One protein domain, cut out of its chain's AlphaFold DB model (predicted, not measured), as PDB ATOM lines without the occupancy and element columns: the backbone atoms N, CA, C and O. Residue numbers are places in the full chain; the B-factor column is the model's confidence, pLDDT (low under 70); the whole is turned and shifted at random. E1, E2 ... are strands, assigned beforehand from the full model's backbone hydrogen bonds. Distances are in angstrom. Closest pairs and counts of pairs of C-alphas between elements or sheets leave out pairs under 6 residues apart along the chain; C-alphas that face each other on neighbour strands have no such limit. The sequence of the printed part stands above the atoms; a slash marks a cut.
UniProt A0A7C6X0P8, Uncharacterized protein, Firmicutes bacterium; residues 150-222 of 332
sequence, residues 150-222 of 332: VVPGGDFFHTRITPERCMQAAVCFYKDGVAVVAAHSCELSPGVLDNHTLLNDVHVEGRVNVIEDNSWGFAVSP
ATOM      1  N   VAL A 150      45.613  52.427  34.795       97.50
ATOM      2  CA  VAL A 150      44.530  52.427  35.784       97.50
ATOM      3  C   VAL A 150      45.128  52.482  37.179       97.50
ATOM      4  O   VAL A 150      46.267  52.069  37.384       97.50
ATOM      5  N   VAL A 151      44.366  52.950  38.161       97.31
ATOM      6  CA  VAL A 151      44.809  52.851  39.554       97.31
ATOM      7  C   VAL A 151      44.542  51.419  40.025       97.31
ATOM      8  O   VAL A 151      43.392  50.974  39.937       97.31
ATOM      9  N   PRO A 152      45.555  50.668  40.495       96.19
ATOM     10  CA  PRO A 152      45.355  49.307  40.977       96.19
ATOM     11  C   PRO A 152      44.328  49.284  42.109       96.19
ATOM     12  O   PRO A 152      44.340  50.120  43.020       96.19
ATOM     13  N   GLY A 153      43.447  48.293  42.047       94.62
ATOM     14  CA  GLY A 153      42.568  47.966  43.150       94.62
ATOM     15  C   GLY A 153      43.316  47.160  44.202       94.62
ATOM     16  O   GLY A 153      44.375  47.551  44.685       94.62
ATOM     17  N   GLY A 154      42.747  46.015  44.542       90.81
ATOM     18  CA  GLY A 154      43.103  45.264  45.725       90.81
ATOM     19  C   GLY A 154      42.474  45.880  46.961       90.81
ATOM     20  O   GLY A 154      43.101  45.839  47.988       90.81
ATOM     21  N   ASP A 155      41.287  46.480  46.891       93.31
ATOM     22  CA  ASP A 155      40.521  46.874  48.083       93.31
ATOM     23  C   ASP A 155      39.404  45.869  48.323       93.31
ATOM     24  O   ASP A 155      38.823  45.376  47.355       93.31
ATOM     25  N   PHE A 156      39.070  45.577  49.577       91.38
ATOM     26  CA  PHE A 156      37.922  44.731  49.875       91.38
ATOM     27  C   PHE A 156      36.629  45.494  49.664       91.38
ATOM     28  O   PHE A 156      36.319  46.445  50.373       91.38
ATOM     29  N   PHE A 157      35.846  45.013  48.716       92.12
ATOM     30  CA  PHE A 157      34.501  45.464  48.458       92.12
ATOM     31  C   PHE A 157      33.515  44.470  49.067       92.12
ATOM     32  O   PHE A 157      33.423  43.314  48.642       92.12
ATOM     33  N   HIS A 158      32.772  44.924  50.071       93.06
ATOM     34  CA  HIS A 158      31.704  44.155  50.691       93.06
ATOM     35  C   HIS A 158      30.384  44.842  50.383       93.06
ATOM     36  O   HIS A 158      30.190  46.007  50.710       93.06
ATOM     37  N   THR A 159      29.443  44.121  49.790       91.75
ATOM     38  CA  THR A 159      28.089  44.640  49.616       91.75
ATOM     39  C   THR A 159      27.050  43.564  49.884       91.75
ATOM     40  O   THR A 159      27.313  42.361  49.780       91.75
ATOM     41  N   ARG A 160      25.853  44.001  50.262       89.19
ATOM     42  CA  ARG A 160      24.693  43.131  50.393       89.19
ATOM     43  C   ARG A 160      23.948  43.126  49.059       89.19
ATOM     44  O   ARG A 160      23.529  44.173  48.587       89.19
ATOM     45  N   ILE A 161      23.788  41.943  48.467       84.81
ATOM     46  CA  ILE A 161      23.067  41.753  47.199       84.81
ATOM     47  C   ILE A 161      21.576  41.549  47.475       84.81
ATOM     48  O   ILE A 161      20.721  42.168  46.848       84.81
ATOM     49  N   THR A 162      21.260  40.681  48.438       84.12
ATOM     50  CA  THR A 162      19.897  40.432  48.932       84.12
ATOM     51  C   THR A 162      19.912  40.406  50.463       84.12
ATOM     52  O   THR A 162      20.994  40.310  51.048       84.12
ATOM     53  N   PRO A 163      18.757  40.455  51.155       83.06
ATOM     54  CA  PRO A 163      18.720  40.362  52.618       83.06
ATOM     55  C   PRO A 163      19.458  39.138  53.188       83.06
ATOM     56  O   PRO A 163      19.992  39.202  54.292       83.06
ATOM     57  N   GLU A 164      19.530  38.047  52.422       87.62
ATOM     58  CA  GLU A 164      20.173  36.784  52.793       87.62
ATOM     59  C   GLU A 164      21.561  36.578  52.162       87.62
ATOM     60  O   GLU A 164      22.286  35.673  52.578       87.62
ATOM     61  N   ARG A 165      21.944  37.381  51.158       86.88
ATOM     62  CA  ARG A 165      23.179  37.201  50.380       86.88
ATOM     63  C   ARG A 165      24.076  38.429  50.492       86.88
ATOM     64  O   ARG A 165      23.796  39.477  49.910       86.88
ATOM     65  N   CYS A 166      25.202  38.256  51.175       88.81
ATOM     66  CA  CYS A 166      26.328  39.182  51.120       88.81
ATOM     67  C   CYS A 166      27.375  38.687  50.126       88.81
ATOM     68  O   CYS A 166      27.499  37.486  49.872       88.81
ATOM     69  N   MET A 167      28.141  39.622  49.587       89.88
ATOM     70  CA  MET A 167      29.270  39.349  48.718       89.88
ATOM     71  C   MET A 167      30.496  40.089  49.228       89.88
ATOM     72  O   MET A 167      30.407  41.240  49.651       89.88
ATOM     73  N   GLN A 168      31.634  39.412  49.120       91.12
ATOM     74  CA  GLN A 168      32.951  39.973  49.352       91.12
ATOM     75  C   GLN A 168      33.826  39.674  48.136       91.12
ATOM     76  O   GLN A 168      33.990  38.514  47.750       91.12
ATOM     77  N   ALA A 169      34.384  40.723  47.548       92.06
ATOM     78  CA  ALA A 169      35.316  40.652  46.433       92.06
ATOM     79  C   ALA A 169      36.405  41.715  46.603       92.06
ATOM     80  O   ALA A 169      36.291  42.600  47.447       92.06
ATOM     81  N   ALA A 170      37.451  41.631  45.798       94.81
ATOM     82  CA  ALA A 170      38.440  42.678  45.660       94.81
ATOM     83  C   ALA A 170      38.085  43.591  44.476       94.81
ATOM     84  O   ALA A 170      37.545  43.150  43.455       94.81
ATOM     85  N   VAL A 171      38.414  44.872  44.600       96.62
ATOM     86  CA  VAL A 171      38.411  45.804  43.469       96.62
ATOM     87  C   VAL A 171      39.537  45.406  42.513       96.62
ATOM     88  O   VAL A 171      40.671  45.239  42.948       96.62
ATOM     89  N   CYS A 172      39.255  45.263  41.222       97.44
ATOM     90  CA  CYS A 172      40.263  45.047  40.183       97.44
ATOM     91  C   CYS A 172      41.094  46.316  39.983       97.44
ATOM     92  O   CYS A 172      42.311  46.324  40.173       97.44
ATOM     93  N   PHE A 173      40.426  47.412  39.631       97.81
ATOM     94  CA  PHE A 173      41.053  48.708  39.403       97.81
ATOM     95  C   PHE A 173      40.032  49.842  39.466       97.81
ATOM     96  O   PHE A 173      38.822  49.614  39.397       97.81
ATOM     97  N   TYR A 174      40.547  51.067  39.533       97.56
ATOM     98  CA  TYR A 174      39.774  52.296  39.414       97.56
ATOM     99  C   TYR A 174      40.162  53.062  38.150       97.56
ATOM    100  O   TYR A 174      41.343  53.143  37.794       97.56
ATOM    101  N   LYS A 175      39.168  53.673  37.502       97.06
ATOM    102  CA  LYS A 175      39.365  54.641  36.423       97.06
ATOM    103  C   LYS A 175      38.216  55.642  36.394       97.06
ATOM    104  O   LYS A 175      37.060  55.243  36.425       97.06
ATOM    105  N   ASP A 176      38.536  56.933  36.355       95.00
ATOM    106  CA  ASP A 176      37.578  58.027  36.129       95.00
ATOM    107  C   ASP A 176      36.322  57.994  37.028       95.00
ATOM    108  O   ASP A 176      35.203  58.256  36.591       95.00
ATOM    109  N   GLY A 177      36.502  57.667  38.315       94.81
ATOM    110  CA  GLY A 177      35.405  57.582  39.294       94.81
ATOM    111  C   GLY A 177      34.545  56.317  39.179       94.81
ATOM    112  O   GLY A 177      33.462  56.246  39.767       94.81
ATOM    113  N   VAL A 178      35.015  55.328  38.424       96.75
ATOM    114  CA  VAL A 178      34.446  53.987  38.321       96.75
ATOM    115  C   VAL A 178      35.431  52.990  38.915       96.75
ATOM    116  O   VAL A 178      36.632  53.054  38.648       96.75
ATOM    117  N   ALA A 179      34.923  52.039  39.692       97.12
ATOM    118  CA  ALA A 179      35.684  50.876  40.121       97.12
ATOM    119  C   ALA A 179      35.149  49.628  39.424       97.12
ATOM    120  O   ALA A 179      33.942  49.389  39.427       97.12
ATOM    121  N   VAL A 180      36.042  48.821  38.857       97.56
ATOM    122  CA  VAL A 180      35.711  47.471  38.392       97.56
ATOM    123  C   VAL A 180      36.029  46.509  39.523       97.56
ATOM    124  O   VAL A 180      37.133  46.533  40.063       97.56
ATOM    125  N   VAL A 181      35.063  45.685  39.906       95.38
ATOM    126  CA  VAL A 181      35.097  44.838  41.098       95.38
ATOM    127  C   VAL A 181      34.779  43.405  40.715       95.38
ATOM    128  O   VAL A 181      33.925  43.169  39.863       95.38
ATOM    129  N   ALA A 182      35.450  42.467  41.387       81.38
ATOM    130  CA  ALA A 182      35.461  41.050  41.052       81.38
ATOM    131  C   ALA A 182      35.978  40.795  39.624       81.38
ATOM    132  O   ALA A 182      35.792  41.580  38.702       81.38
ATOM    133  N   ALA A 183      36.649  39.667  39.419       82.88
ATOM    134  CA  ALA A 183      37.063  39.252  38.078       82.88
ATOM    135  C   ALA A 183      36.109  38.188  37.497       82.88
ATOM    136  O   ALA A 183      36.542  37.298  36.759       82.88
ATOM    137  N   HIS A 184      34.833  38.237  37.906       82.12
ATOM    138  CA  HIS A 184      33.740  37.352  37.495       82.12
ATOM    139  C   HIS A 184      32.360  37.978  37.779       82.12
ATOM    140  O   HIS A 184      32.236  38.833  38.657       82.12
ATOM    141  N   SER A 185      31.326  37.513  37.070       84.75
ATOM    142  CA  SER A 185      29.944  37.983  37.261       84.75
ATOM    143  C   SER A 185      29.400  37.629  38.640       84.75
ATOM    144  O   SER A 185      29.614  36.518  39.133       84.75
ATOM    145  N   CYS A 186      28.650  38.554  39.230       84.69
ATOM    146  CA  CYS A 186      28.000  38.374  40.525       84.69
ATOM    147  C   CYS A 186      26.466  38.369  40.423       84.69
ATOM    148  O   CYS A 186      25.786  38.307  41.451       84.69
ATOM    149  N   GLU A 187      25.942  38.364  39.191       87.19
ATOM    150  CA  GLU A 187      24.514  38.393  38.852       87.19
ATOM    151  C   GLU A 187      23.787  39.623  39.429       87.19
ATOM    152  O   GLU A 187      22.621  39.558  39.829       87.19
ATOM    153  N   LEU A 188      24.481  40.760  39.496       87.44
ATOM    154  CA  LEU A 188      23.928  42.022  39.968       87.44
ATOM    155  C   LEU A 188      23.087  42.691  38.883       87.44
ATOM    156  O   LEU A 188      23.432  42.719  37.704       87.44
ATOM    157  N   SER A 189      21.974  43.288  39.301       87.38
ATOM    158  CA  SER A 189      21.199  44.173  38.432       87.38
ATOM    159  C   SER A 189      21.759  45.598  38.497       87.38
ATOM    160  O   SER A 189      22.096  46.048  39.597       87.38
ATOM    161  N   PRO A 190      21.810  46.337  37.374       90.75
ATOM    162  CA  PRO A 190      22.146  47.755  37.394       90.75
ATOM    163  C   PRO A 190      21.225  48.530  38.341       90.75
ATOM    164  O   PRO A 190      20.007  48.332  38.340       90.75
ATOM    165  N   GLY A 191      21.795  49.429  39.142       90.62
ATOM    166  CA  GLY A 191      21.037  50.193  40.129       90.62
ATOM    167  C   GLY A 191      21.814  50.522  41.396       90.62
ATOM    168  O   GLY A 191      23.008  50.268  41.501       90.62
ATOM    169  N   VAL A 192      21.117  51.125  42.360       84.50
ATOM    170  CA  VAL A 192      21.701  51.568  43.632       84.50
ATOM    171  C   VAL A 192      22.075  50.348  44.473       84.50
ATOM    172  O   VAL A 192      21.233  49.482  44.711       84.50
ATOM    173  N   LEU A 193      23.323  50.301  44.935       85.75
ATOM    174  CA  LEU A 193      23.782  49.287  45.878       85.75
ATOM    175  C   LEU A 193      23.192  49.497  47.272       85.75
ATOM    176  O   LEU A 193      22.742  50.586  47.630       85.75
ATOM    177  N   ASP A 194      23.226  48.444  48.086       85.31
ATOM    178  CA  ASP A 194      22.797  48.519  49.478       85.31
ATOM    179  C   ASP A 194      23.613  49.575  50.255       85.31
ATOM    180  O   ASP A 194      24.833  49.699  50.090       85.31
ATOM    181  N   ASN A 195      22.938  50.332  51.126       84.12
ATOM    182  CA  ASN A 195      23.549  51.394  51.938       84.12
ATOM    183  C   ASN A 195      24.614  50.862  52.919       84.12
ATOM    184  O   ASN A 195      25.369  51.642  53.492       84.12
ATOM    185  N   HIS A 196      24.672  49.548  53.133       85.50
ATOM    186  CA  HIS A 196      25.689  48.874  53.928       85.50
ATOM    187  C   HIS A 196      26.916  48.441  53.115       85.50
ATOM    188  O   HIS A 196      27.691  47.615  53.590       85.50
ATOM    189  N   THR A 197      27.109  48.978  51.908       89.56
ATOM    190  CA  THR A 197      28.328  48.742  51.128       89.56
ATOM    191  C   THR A 197      29.555  49.298  51.862       89.56
ATOM    192  O   THR A 197      29.556  50.445  52.321       89.56
ATOM    193  N   LEU A 198      30.591  48.468  51.975       91.25
ATOM    194  CA  LEU A 198      31.872  48.772  52.607       91.25
ATOM    195  C   LEU A 198      33.005  48.657  51.582       91.25
ATOM    196  O   LEU A 198      33.006  47.751  50.745       91.25
ATOM    197  N   LEU A 199      33.992  49.538  51.712       91.00
ATOM    198  CA  LEU A 199      35.289  49.477  51.050       91.00
ATOM    199  C   LEU A 199      36.377  49.466  52.133       91.00
ATOM    200  O   LEU A 199      36.468  50.421  52.899       91.00
ATOM    201  N   ASN A 200      37.174  48.398  52.225       89.38
ATOM    202  CA  ASN A 200      38.164  48.180  53.296       89.38
ATOM    203  C   ASN A 200      37.573  48.398  54.701       89.38
ATOM    204  O   ASN A 200      38.110  49.159  55.504       89.38
ATOM    205  N   ASP A 201      36.408  47.800  54.961       86.81
ATOM    206  CA  ASP A 201      35.637  47.944  56.207       86.81
ATOM    207  C   ASP A 201      35.162  49.374  56.540       86.81
ATOM    208  O   ASP A 201      34.594  49.617  57.608       86.81
ATOM    209  N   VAL A 202      35.312  50.323  55.611       86.88
ATOM    210  CA  VAL A 202      34.789  51.688  55.725       86.88
ATOM    211  C   VAL A 202      33.515  51.816  54.900       86.88
ATOM    212  O   VAL A 202      33.471  51.424  53.734       86.88
ATOM    213  N   HIS A 203      32.459  52.381  55.488       89.81
ATOM    214  CA  HIS A 203      31.230  52.667  54.748       89.81
ATOM    215  C   HIS A 203      31.503  53.616  53.585       89.81
ATOM    216  O   HIS A 203      32.066  54.694  53.773       89.81
ATOM    217  N   VAL A 204      31.056  53.225  52.391       87.31
ATOM    218  CA  VAL A 204      31.127  54.116  51.236       87.31
ATOM    219  C   VAL A 204      30.064  55.197  51.393       87.31
ATOM    220  O   VAL A 204      28.871  54.909  51.479       87.31
ATOM    221  N   GLU A 205      30.498  56.453  51.456       82.25
ATOM    222  CA  GLU A 205      29.585  57.583  51.566       82.25
ATOM    223  C   GLU A 205      28.841  57.825  50.245       82.25
ATOM    224  O   GLU A 205      29.426  57.868  49.164       82.25
ATOM    225  N   GLY A 206      27.529  58.049  50.338       83.56
ATOM    226  CA  GLY A 206      26.688  58.382  49.189       83.56
ATOM    227  C   GLY A 206      26.070  57.171  48.487       83.56
ATOM    228  O   GLY A 206      26.062  56.052  48.990       83.56
ATOM    229  N   ARG A 207      25.452  57.425  47.327       85.81
ATOM    230  CA  ARG A 207      24.792  56.389  46.523       85.81
ATOM    231  C   ARG A 207      25.749  55.878  45.460       85.81
ATOM    232  O   ARG A 207      25.944  56.551  44.451       85.81
ATOM    233  N   VAL A 208      26.290  54.687  45.683       90.19
ATOM    234  CA  VAL A 208      27.041  53.938  44.673       90.19
ATOM    235  C   VAL A 208      26.060  53.113  43.847       90.19
ATOM    236  O   VAL A 208      25.163  52.476  44.399       90.19
ATOM    237  N   ASN A 209      26.226  53.118  42.530       93.12
ATOM    238  CA  ASN A 209      25.401  52.343  41.615       93.12
ATOM    239  C   ASN A 209      26.237  51.276  40.918       93.12
ATOM    240  O   ASN A 209      27.347  51.568  40.477       93.12
ATOM    241  N   VAL A 210      25.677  50.080  40.754       94.94
ATOM    242  CA  VAL A 210      26.126  49.118  39.746       94.94
ATOM    243  C   VAL A 210      25.752  49.674  38.378       94.94
ATOM    244  O   VAL A 210      24.580  49.964  38.124       94.94
ATOM    245  N   ILE A 211      26.750  49.837  37.516       94.88
ATOM    246  CA  ILE A 211      26.577  50.279  36.130       94.88
ATOM    247  C   ILE A 211      26.316  49.065  35.238       94.88
ATOM    248  O   ILE A 211      25.349  49.047  34.479       94.88
ATOM    249  N   GLU A 212      27.162  48.047  35.371       95.38
ATOM    250  CA  GLU A 212      27.146  46.830  34.567       95.38
ATOM    251  C   GLU A 212      27.681  45.657  35.399       95.38
ATOM    252  O   GLU A 212      28.573  45.846  36.225       95.38
ATOM    253  N   ASP A 213      27.154  44.457  35.163       95.62
ATOM    254  CA  ASP A 213      27.707  43.180  35.618       95.62
ATOM    255  C   ASP A 213      27.785  42.250  34.402       95.62
ATOM    256  O   ASP A 213      26.789  42.041  33.703       95.62
ATOM    257  N   ASN A 214      28.977  41.728  34.123       94.50
ATOM    258  CA  ASN A 214      29.223  40.811  33.022       94.50
ATOM    259  C   ASN A 214      30.192  39.700  33.445       94.50
ATOM    260  O   ASN A 214      30.623  39.594  34.592       94.50
ATOM    261  N   SER A 215      30.564  38.828  32.506       92.00
ATOM    262  CA  SER A 215      31.414  37.674  32.810       92.00
ATOM    263  C   SER A 215      32.769  38.042  33.436       92.00
ATOM    264  O   SER A 215      33.372  37.192  34.085       92.00
ATOM    265  N   TRP A 216      33.254  39.272  33.252       93.25
ATOM    266  CA  TRP A 216      34.563  39.737  33.710       93.25
ATOM    267  C   TRP A 216      34.545  40.471  35.053       93.25
ATOM    268  O   TRP A 216      35.623  40.787  35.550       93.25
ATOM    269  N   GLY A 217      33.375  40.714  35.646       94.50
ATOM    270  CA  GLY A 217      33.244  41.491  36.876       94.50
ATOM    271  C   GLY A 217      31.977  42.332  36.885       94.50
ATOM    272  O   GLY A 217      31.071  42.133  36.078       94.50
ATOM    273  N   PHE A 218      31.948  43.333  37.752       95.81
ATOM    274  CA  PHE A 218      30.938  44.381  37.717       95.81
ATOM    275  C   PHE A 218      31.566  45.754  37.964       95.81
ATOM    276  O   PHE A 218      32.558  45.885  38.679       95.81
ATOM    277  N   ALA A 219      30.993  46.790  37.361       96.75
ATOM    278  CA  ALA A 219      31.454  48.168  37.482       96.75
ATOM    279  C   ALA A 219      30.536  48.966  38.412       96.75
ATOM    280  O   ALA A 219      29.309  48.893  38.300       96.75
ATOM    281  N   VAL A 220      31.125  49.764  39.304       95.88
ATOM    282  CA  VAL A 220      30.396  50.608  40.260       95.88
ATOM    283  C   VAL A 220      30.829  52.068  40.189       95.88
ATOM    284  O   VAL A 220      32.006  52.368  39.995       95.88
ATOM    285  N   SER A 221      29.880  52.991  40.355       95.19
ATOM    286  CA  SER A 221      30.143  54.434  40.324       95.19
ATOM    287  C   SER A 221      29.112  55.253  41.121       95.19
ATOM    288  O   SER A 221      27.928  54.896  41.133       95.19
ATOM    289  N   PRO A 222      29.513  56.372  41.754       94.75
ATOM    290  CA  PRO A 222      30.887  56.860  41.878       94.75
ATOM    291  C   PRO A 222      31.671  56.065  42.928       94.75
ATOM    292  O   PRO A 222      31.188  55.872  44.042       94.75
TER     293      PRO A 222
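AT A GLANCE: This is residues 150 to 222 of the 332 residues of an uncharacterized protein of Firmicutes bacterium (UniProt A0A7C6X0P8). A strongly twisted sheet of six strands curves into an incomplete ring, with the long E2-E3 hairpin reaching out at one end and the long link from E4 to E5 spanning the open side between E2 and E5. The printed part has 73 residues, no named helix and strands E1 to E6 in chain order; the class is all strand, though under half of the residues are in named elements. The sheet is branched and antiparallel. The whole is compact, with a radius of gyration of the C-alphas of 10.9 A and spans of 33 by 26 by 18 A.

HOW THE PARTS SIT: Start at E1, residues 150 to 152: it pairs with E3, residues 165 to 175, where N 174 and O 151 are 2.9 A apart. E2, residues 156 to 162, forms a hairpin with E3, with N 157 and O 169 2.8 A apart. E3 bends by 66 degrees at residue 172, and its pairing is staggered: 165 to 170 with E2, 171 to 175 with E4, residues 178 to 181. N 172 and O 180 are 2.7 A apart; E2, E3 and E4 make a meander, each strand the antiparallel neighbour of the one before. Beside E3, E1 lies on one side and E4 on the other side. E6, residues 217 to 221, neighbours E4, with N 181 and O 218 2.8 A apart, and forms a hairpin with E5, residues 209 to 214, with N 211 and O 219 2.8 A apart. Look between E4 and E5 for short pairings: 191 to 192 with 209 to 210 of E5, and 198 to 199 with 157 to 158 of E2.

IN THESE COORDINATES: Find C-alpha 150 at (44.530, 52.427, 35.784), where E1 begins. E2 measures 18.6 A from first to last C-alpha, E3 27.6 A from C-alpha 165 at (23.179, 37.201, 50.380), E5 14.9 A and E6 13.7 A. E6 ends at C-alpha 221, (30.143, 54.434, 40.324).

THE WHOLE: The C-alphas farthest apart, of Val 150 and Glu 164, are 33.6 A apart. The printed part has no cut; the link from E4 to E5, 27 residues, is long, and the others are tight. No printed residue is under 70 in pLDDT.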